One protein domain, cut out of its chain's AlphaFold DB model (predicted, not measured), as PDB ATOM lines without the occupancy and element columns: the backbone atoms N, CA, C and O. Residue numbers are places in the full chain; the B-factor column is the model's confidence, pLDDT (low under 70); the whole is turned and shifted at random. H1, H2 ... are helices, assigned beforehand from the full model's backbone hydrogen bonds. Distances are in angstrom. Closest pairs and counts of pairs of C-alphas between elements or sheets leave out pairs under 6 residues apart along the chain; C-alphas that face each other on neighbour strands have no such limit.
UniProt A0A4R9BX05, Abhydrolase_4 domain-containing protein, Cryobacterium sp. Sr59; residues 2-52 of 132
ATOM      1  N   ALA A   2     193.045 149.353  93.442       92.88
ATOM      2  CA  ALA A   2     193.648 150.696  93.396       92.88
ATOM      3  C   ALA A   2     193.113 151.593  92.262       92.88
ATOM      4  O   ALA A   2     192.847 152.764  92.496       92.88
ATOM      5  N   ILE A   3     192.944 151.020  91.065       92.75
ATOM      6  CA  ILE A   3     192.433 151.712  89.871       92.75
ATOM      7  C   ILE A   3     190.959 152.100  90.064       92.75
ATOM      8  O   ILE A   3     190.640 153.277  90.038       92.75
ATOM      9  N   ASN A   4     190.085 151.150  90.413       91.62
ATOM     10  CA  ASN A   4     188.670 151.437  90.693       91.62
ATOM     11  C   ASN A   4     188.481 152.558  91.732       91.62
ATOM     12  O   ASN A   4     187.655 153.435  91.535       91.62
ATOM     13  N   CYS A   5     189.293 152.598  92.795       93.94
ATOM     14  CA  CYS A   5     189.171 153.624  93.840       93.94
ATOM     15  C   CYS A   5     189.531 155.052  93.407       93.94
ATOM     16  O   CYS A   5     189.253 155.995  94.161       93.94
ATOM     17  N   VAL A   6     190.192 155.204  92.256       93.44
ATOM     18  CA  VAL A   6     190.475 156.502  91.632       93.44
ATOM     19  C   VAL A   6     189.628 156.763  90.382       93.44
ATOM     20  O   VAL A   6     189.602 157.903  89.923       93.44
ATOM     21  N   ASP A   7     188.922 155.757  89.864       91.56
ATOM     22  CA  ASP A   7     188.095 155.872  88.658       91.56
ATOM     23  C   ASP A   7     186.599 156.038  88.974       91.56
ATOM     24  O   ASP A   7     185.880 156.683  88.216       91.56
ATOM     25  N   GLU A   8     186.122 155.460  90.079       88.88
ATOM     26  CA  GLU A   8     184.696 155.363  90.413       88.88
ATOM     27  C   GLU A   8     184.292 156.323  91.546       88.88
ATOM     28  O   GLU A   8     185.084 156.654  92.439       88.88
ATOM     29  N   GLU A   9     183.027 156.751  91.529       90.19
ATOM     30  CA  GLU A   9     182.424 157.502  92.632       90.19
ATOM     31  C   GLU A   9     182.268 156.604  93.865       90.19
ATOM     32  O   GLU A   9     181.827 155.459  93.773       90.19
ATOM     33  N   ARG A  10     182.623 157.134  95.039       90.81
ATOM     34  CA  ARG A  10     182.497 156.408  96.308       90.81
ATOM     35  C   ARG A  10     181.091 156.525  96.841       90.81
ATOM     36  O   ARG A  10     180.564 157.633  96.927       90.81
ATOM     37  N   LEU A  11     180.552 155.409  97.304       92.62
ATOM     38  CA  LEU A  11     179.276 155.392  97.989       92.62
ATOM     39  C   LEU A  11     179.457 155.707  99.476       92.62
ATOM     40  O   LEU A  11     180.408 155.284 100.137       92.62
ATOM     41  N   THR A  12     178.512 156.461 100.026       94.19
ATOM     42  CA  THR A  12     178.345 156.609 101.471       94.19
ATOM     43  C   THR A  12     177.856 155.300 102.095       94.19
ATOM     44  O   THR A  12     177.401 154.379 101.412       94.19
ATOM     45  N   ALA A  13     177.902 155.211 103.426       94.75
ATOM     46  CA  ALA A  13     177.466 154.006 104.127       94.75
ATOM     47  C   ALA A  13     175.984 153.654 103.895       94.75
ATOM     48  O   ALA A  13     175.630 152.474 103.782       94.75
ATOM     49  N   ASP A  14     175.127 154.672 103.795       95.62
ATOM     50  CA  ASP A  14     173.701 154.493 103.519       95.62
ATOM     51  C   ASP A  14     173.480 154.023 102.073       95.62
ATOM     52  O   ASP A  14     172.748 153.057 101.851       95.62
ATOM     53  N   GLU A  15     174.184 154.616 101.101       95.75
ATOM     54  CA  GLU A  15     174.118 154.214  99.688       95.75
ATOM     55  C   GLU A  15     174.628 152.784  99.466       95.75
ATOM     56  O   GLU A  15     174.004 152.016  98.732       95.75
ATOM     57  N   MET A  16     175.711 152.385 100.143       96.06
ATOM     58  CA  MET A  16     176.207 151.003 100.118       96.06
ATOM     59  C   MET A  16     175.181 150.014 100.670       96.06
ATOM     60  O   MET A  16     174.958 148.948 100.090       96.06
ATOM     61  N   THR A  17     174.524 150.376 101.773       95.62
ATOM     62  CA  THR A  17     173.491 149.536 102.389       95.62
ATOM     63  C   THR A  17     172.284 149.391 101.463       95.62
ATOM     64  O   THR A  17     171.768 148.288 101.275       95.62
ATOM     65  N   GLU A  18     171.838 150.491 100.852       96.25
ATOM     66  CA  GLU A  18     170.739 150.489  99.888       96.25
ATOM     67  C   GLU A  18     171.078 149.679  98.632       96.25
ATOM     68  O   GLU A  18     170.263 148.867  98.186       96.25
ATOM     69  N   LEU A  19     172.285 149.841  98.081       95.38
ATOM     70  CA  LEU A  19     172.759 149.039  96.957       95.38
ATOM     71  C   LEU A  19     172.741 147.547  97.301       95.38
ATOM     72  O   LEU A  19     172.207 146.755  96.529       95.38
ATOM     73  N   GLY A  20     173.257 147.162  98.468       95.88
ATOM     74  CA  GLY A  20     173.257 145.767  98.895       95.88
ATOM     75  C   GLY A  20     171.853 145.176  99.063       95.88
ATOM     76  O   GLY A  20     171.623 144.044  98.647       95.88
ATOM     77  N   ASN A  21     170.888 145.945  99.583       95.88
ATOM     78  CA  ASN A  21     169.486 145.508  99.632       95.88
ATOM     79  C   ASN A  21     168.913 145.280  98.223       95.88
ATOM     80  O   ASN A  21     168.339 144.226  97.955       95.88
ATOM     81  N   ARG A  22     169.125 146.226  97.297       96.75
ATOM     82  CA  ARG A  22     168.663 146.088  95.904       96.75
ATOM     83  C   ARG A  22     169.304 144.897  95.193       96.75
ATOM     84  O   ARG A  22     168.632 144.219  94.421       96.75
ATOM     85  N   LEU A  23     170.587 144.631  95.451       95.44
ATOM     86  CA  LEU A  23     171.292 143.471  94.903       95.44
ATOM     87  C   LEU A  23     170.701 142.157  95.418       95.44
ATOM     88  O   LEU A  23     170.505 141.246  94.619       95.44
ATOM     89  N   ASN A  24     170.370 142.064  96.708       96.06
ATOM     90  CA  ASN A  24     169.723 140.875  97.264       96.06
ATOM     91  C   ASN A  24     168.340 140.628  96.636       96.06
ATOM     92  O   ASN A  24     168.028 139.489  96.289       96.06
ATOM     93  N   ASP A  25     167.543 141.681  96.423       96.19
ATOM     94  CA  ASP A  25     166.230 141.572  95.771       96.19
ATOM     95  C   ASP A  25     166.343 141.158  94.292       96.19
ATOM     96  O   ASP A  25     165.581 140.317  93.811       96.19
ATOM     97  N   ALA A  26     167.299 141.738  93.558       96.69
ATOM     98  CA  ALA A  26     167.487 141.489  92.128       96.69
ATOM     99  C   ALA A  26     168.207 140.162  91.830       96.69
ATOM    100  O   ALA A  26     167.935 139.522  90.812       96.69
ATOM    101  N   ALA A  27     169.112 139.734  92.712       96.19
ATOM    102  CA  ALA A  27     169.915 138.524  92.571       96.19
ATOM    103  C   ALA A  27     169.882 137.656  93.849       96.19
ATOM    104  O   ALA A  27     170.926 137.440  94.472       96.19
ATOM    105  N   PRO A  28     168.729 137.054  94.211       96.25
ATOM    106  CA  PRO A  28     168.586 136.293  95.461       96.25
ATOM    107  C   PRO A  28     169.542 135.104  95.597       96.25
ATOM    108  O   PRO A  28     169.797 134.629  96.698       96.25
ATOM    109  N   PHE A  29     170.089 134.603  94.485       96.50
ATOM    110  CA  PHE A  29     171.080 133.525  94.502       96.50
ATOM    111  C   PHE A  29     172.432 133.943  95.116       96.50
ATOM    112  O   PHE A  29     173.229 133.067  95.455       96.50
ATOM    113  N   LEU A  30     172.692 135.249  95.248       94.12
ATOM    114  CA  LEU A  30     173.869 135.816  95.913       94.12
ATOM    115  C   LEU A  30     173.598 136.211  97.374       94.12
ATOM    116  O   LEU A  30     174.553 136.466  98.111       94.12
ATOM    117  N   ASP A  31     172.333 136.256  97.802       94.81
ATOM    118  CA  ASP A  31     171.980 136.674  99.156       94.81
ATOM    119  C   ASP A  31     172.425 135.623 100.187       94.81
ATOM    120  O   ASP A  31     172.078 134.441 100.135       94.81
ATOM    121  N   THR A  32     173.208 136.074 101.166       93.50
ATOM    122  CA  THR A  32     173.721 135.237 102.258       93.50
ATOM    123  C   THR A  32     172.757 135.131 103.446       93.50
ATOM    124  O   THR A  32     173.053 134.419 104.411       93.50
ATOM    125  N   GLY A  33     171.632 135.854 103.416       93.62
ATOM    126  CA  GLY A  33     170.676 135.982 104.516       93.62
ATOM    127  C   GLY A  33     171.166 136.882 105.656       93.62
ATOM    128  O   GLY A  33     170.685 136.772 106.785       93.62
ATOM    129  N   ARG A  34     172.164 137.736 105.398       93.62
ATOM    130  CA  ARG A  34     172.761 138.668 106.371       93.62
ATOM    131  C   ARG A  34     172.504 140.111 105.951       93.62
ATOM    132  O   ARG A  34     172.283 140.385 104.778       93.62
ATOM    133  N   SER A  35     172.590 141.035 106.910       92.19
ATOM    134  CA  SER A  35     172.556 142.470 106.614       92.19
ATOM    135  C   SER A  35     173.641 142.846 105.596       92.19
ATOM    136  O   SER A  35     174.770 142.356 105.733       92.19
ATOM    137  N   PRO A  36     173.331 143.712 104.613       93.06
ATOM    138  CA  PRO A  36     174.317 144.207 103.665       93.06
ATOM    139  C   PRO A  36     175.515 144.893 104.321       93.06
ATOM    140  O   PRO A  36     175.440 145.381 105.450       93.06
ATOM    141  N   ALA A  37     176.621 144.952 103.580       90.06
ATOM    142  CA  ALA A  37     177.774 145.746 103.972       90.06
ATOM    143  C   ALA A  37     177.433 147.242 103.950       90.06
ATOM    144  O   ALA A  37     176.725 147.715 103.066       90.06
ATOM    145  N   THR A  38     177.986 147.978 104.911       92.06
ATOM    146  CA  THR A  38     177.814 149.433 105.033       92.06
ATOM    147  C   THR A  38     179.061 150.208 104.612       92.06
ATOM    148  O   THR A  38     179.082 151.419 104.748       92.06
ATOM    149  N   GLN A  39     180.143 149.532 104.221       92.44
ATOM    150  CA  GLN A  39     181.414 150.173 103.867       92.44
ATOM    151  C   GLN A  39     181.657 150.006 102.377       92.44
ATOM    152  O   GLN A  39     181.540 148.895 101.854       92.44
ATOM    153  N   ASP A  40     182.020 151.102 101.725       92.25
ATOM    154  CA  ASP A  40     182.498 151.090 100.348       92.25
ATOM    155  C   ASP A  40     183.924 150.513 100.321       92.25
ATOM    156  O   ASP A  40     184.746 150.787 101.200       92.25
ATOM    157  N   GLY A  41     184.243 149.700  99.310       91.44
ATOM    158  CA  GLY A  41     185.562 149.067  99.191       91.44
ATOM    159  C   GLY A  41     186.729 150.059  99.075       91.44
ATOM    160  O   GLY A  41     187.880 149.689  99.320       91.44
ATOM    161  N   CYS A  42     186.439 151.311  98.726       93.75
ATOM    162  CA  CYS A  42     187.379 152.400  98.512       93.75
ATOM    163  C   CYS A  42     187.281 153.516  99.565       93.75
ATOM    164  O   CYS A  42     187.986 154.518  99.439       93.75
ATOM    165  N   GLU A  43     186.478 153.344 100.625       91.88
ATOM    166  CA  GLU A  43     186.247 154.354 101.676       91.88
ATOM    167  C   GLU A  43     187.556 154.915 102.260       91.88
ATOM    168  O   GLU A  43     187.718 156.125 102.414       91.88
ATOM    169  N   PHE A  44     188.532 154.042 102.523       91.31
ATOM    170  CA  PHE A  44     189.818 154.413 103.126       91.31
ATOM    171  C   PHE A  44     190.930 154.680 102.104       91.31
ATOM    172  O   PHE A  44     192.103 154.779 102.478       91.31
ATOM    173  N   TRP A  45     190.602 154.765 100.813       95.38
ATOM    174  CA  TRP A  45     191.601 155.033  99.787       95.38
ATOM    175  C   TRP A  45     192.124 156.480  99.905       95.38
ATOM    176  O   TRP A  45     191.320 157.416  99.967       95.38
ATOM    177  N   PRO A  46     193.458 156.690  99.948       94.75
ATOM    178  CA  PRO A  46     194.051 157.938 100.440       94.75
ATOM    179  C   PRO A  46     193.938 159.137  99.489       94.75
ATOM    180  O   PRO A  46     194.110 160.270  99.932       94.75
ATOM    181  N   SER A  47     193.701 158.912  98.197       93.06
ATOM    182  CA  SER A  47     193.482 159.964  97.193       93.06
ATOM    183  C   SER A  47     192.012 160.024  96.816       93.06
ATOM    184  O   SER A  47     191.380 158.982  96.843       93.06
ATOM    185  N   GLU A  48     191.468 161.167  96.419       91.00
ATOM    186  CA  GLU A  48     190.096 161.258  95.885       91.00
ATOM    187  C   GLU A  48     189.968 160.578  94.503       91.00
ATOM    188  O   GLU A  48     190.993 160.381  93.834       91.00
ATOM    189  N   PRO A  49     188.745 160.201  94.068       91.94
ATOM    190  CA  PRO A  49     188.490 159.836  92.679       91.94
ATOM    191  C   PRO A  49     188.941 160.945  91.727       91.94
ATOM    192  O   PRO A  49     188.734 162.132  91.973       91.94
ATOM    193  N   THR A  50     189.600 160.542  90.652       90.00
ATOM    194  CA  THR A  50     190.136 161.426  89.610       90.00
ATOM    195  C   THR A  50     189.272 161.454  88.356       90.00
ATOM    196  O   THR A  50     189.414 162.366  87.542       90.00
ATOM    197  N   LEU A  51     188.375 160.479  88.216       84.38
ATOM    198  CA  LEU A  51     187.353 160.412  87.181       84.38
ATOM    199  C   LEU A  51     185.962 160.492  87.830       84.38
ATOM    200  O   LEU A  51     185.809 160.252  89.026       84.38
ATOM    201  N   GLY A  52     184.956 160.857  87.039       76.12
ATOM    202  CA  GLY A  52     183.554 160.894  87.452       76.12
ATOM    203  C   GLY A  52     182.644 160.525  86.286       76.12
ATOM    204  O   GLY A  52     183.068 160.567  85.131       76.12
TER     205      GLY A  52
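This is residues 2 to 52 of the 132 residues of the protein "Abhydrolase_4 domain-containing protein" of Cryobacterium sp. Sr59 (UniProt A0A4R9BX05). With little regular structure, this is a loose rod: the longer helix H2 leads to one end, the chain turns there, and a long unnamed stretch, residues 27 to 52, folds back beside H2 to the other end, where it passes round the short helix H1. Residues 25 to 30 stick out at the turn. The 51 printed residues hold two named helices, H1 then H2, and no named strand; the class is all helix, with only 18 residues in named elements. The radius of gyration of the C-alphas is 12.5 A, and the spans are 34 by 15 by 15 A.

H1, residues 4 to 7, and H2, residues 13 to 26, are apart, joined by a tight link of 5 residues. In H2 every O i to N i+4 pair is within hydrogen-bond range; H1 is too short for such a pair, and its one O i to N i+3 pair is within range.

H1 begins at C-alpha 4 (188.670, 151.437, 90.693). H2 measures 20.0 A, from C-alpha 13 (177.466, 154.006, 104.127) to C-alpha 26 (167.487, 141.489, 92.128).

The C-alphas farthest apart, of Gly 33 and Thr 50, are 35.3 A apart. The printed part has no cut, and no printed residue is under 70 in pLDDT.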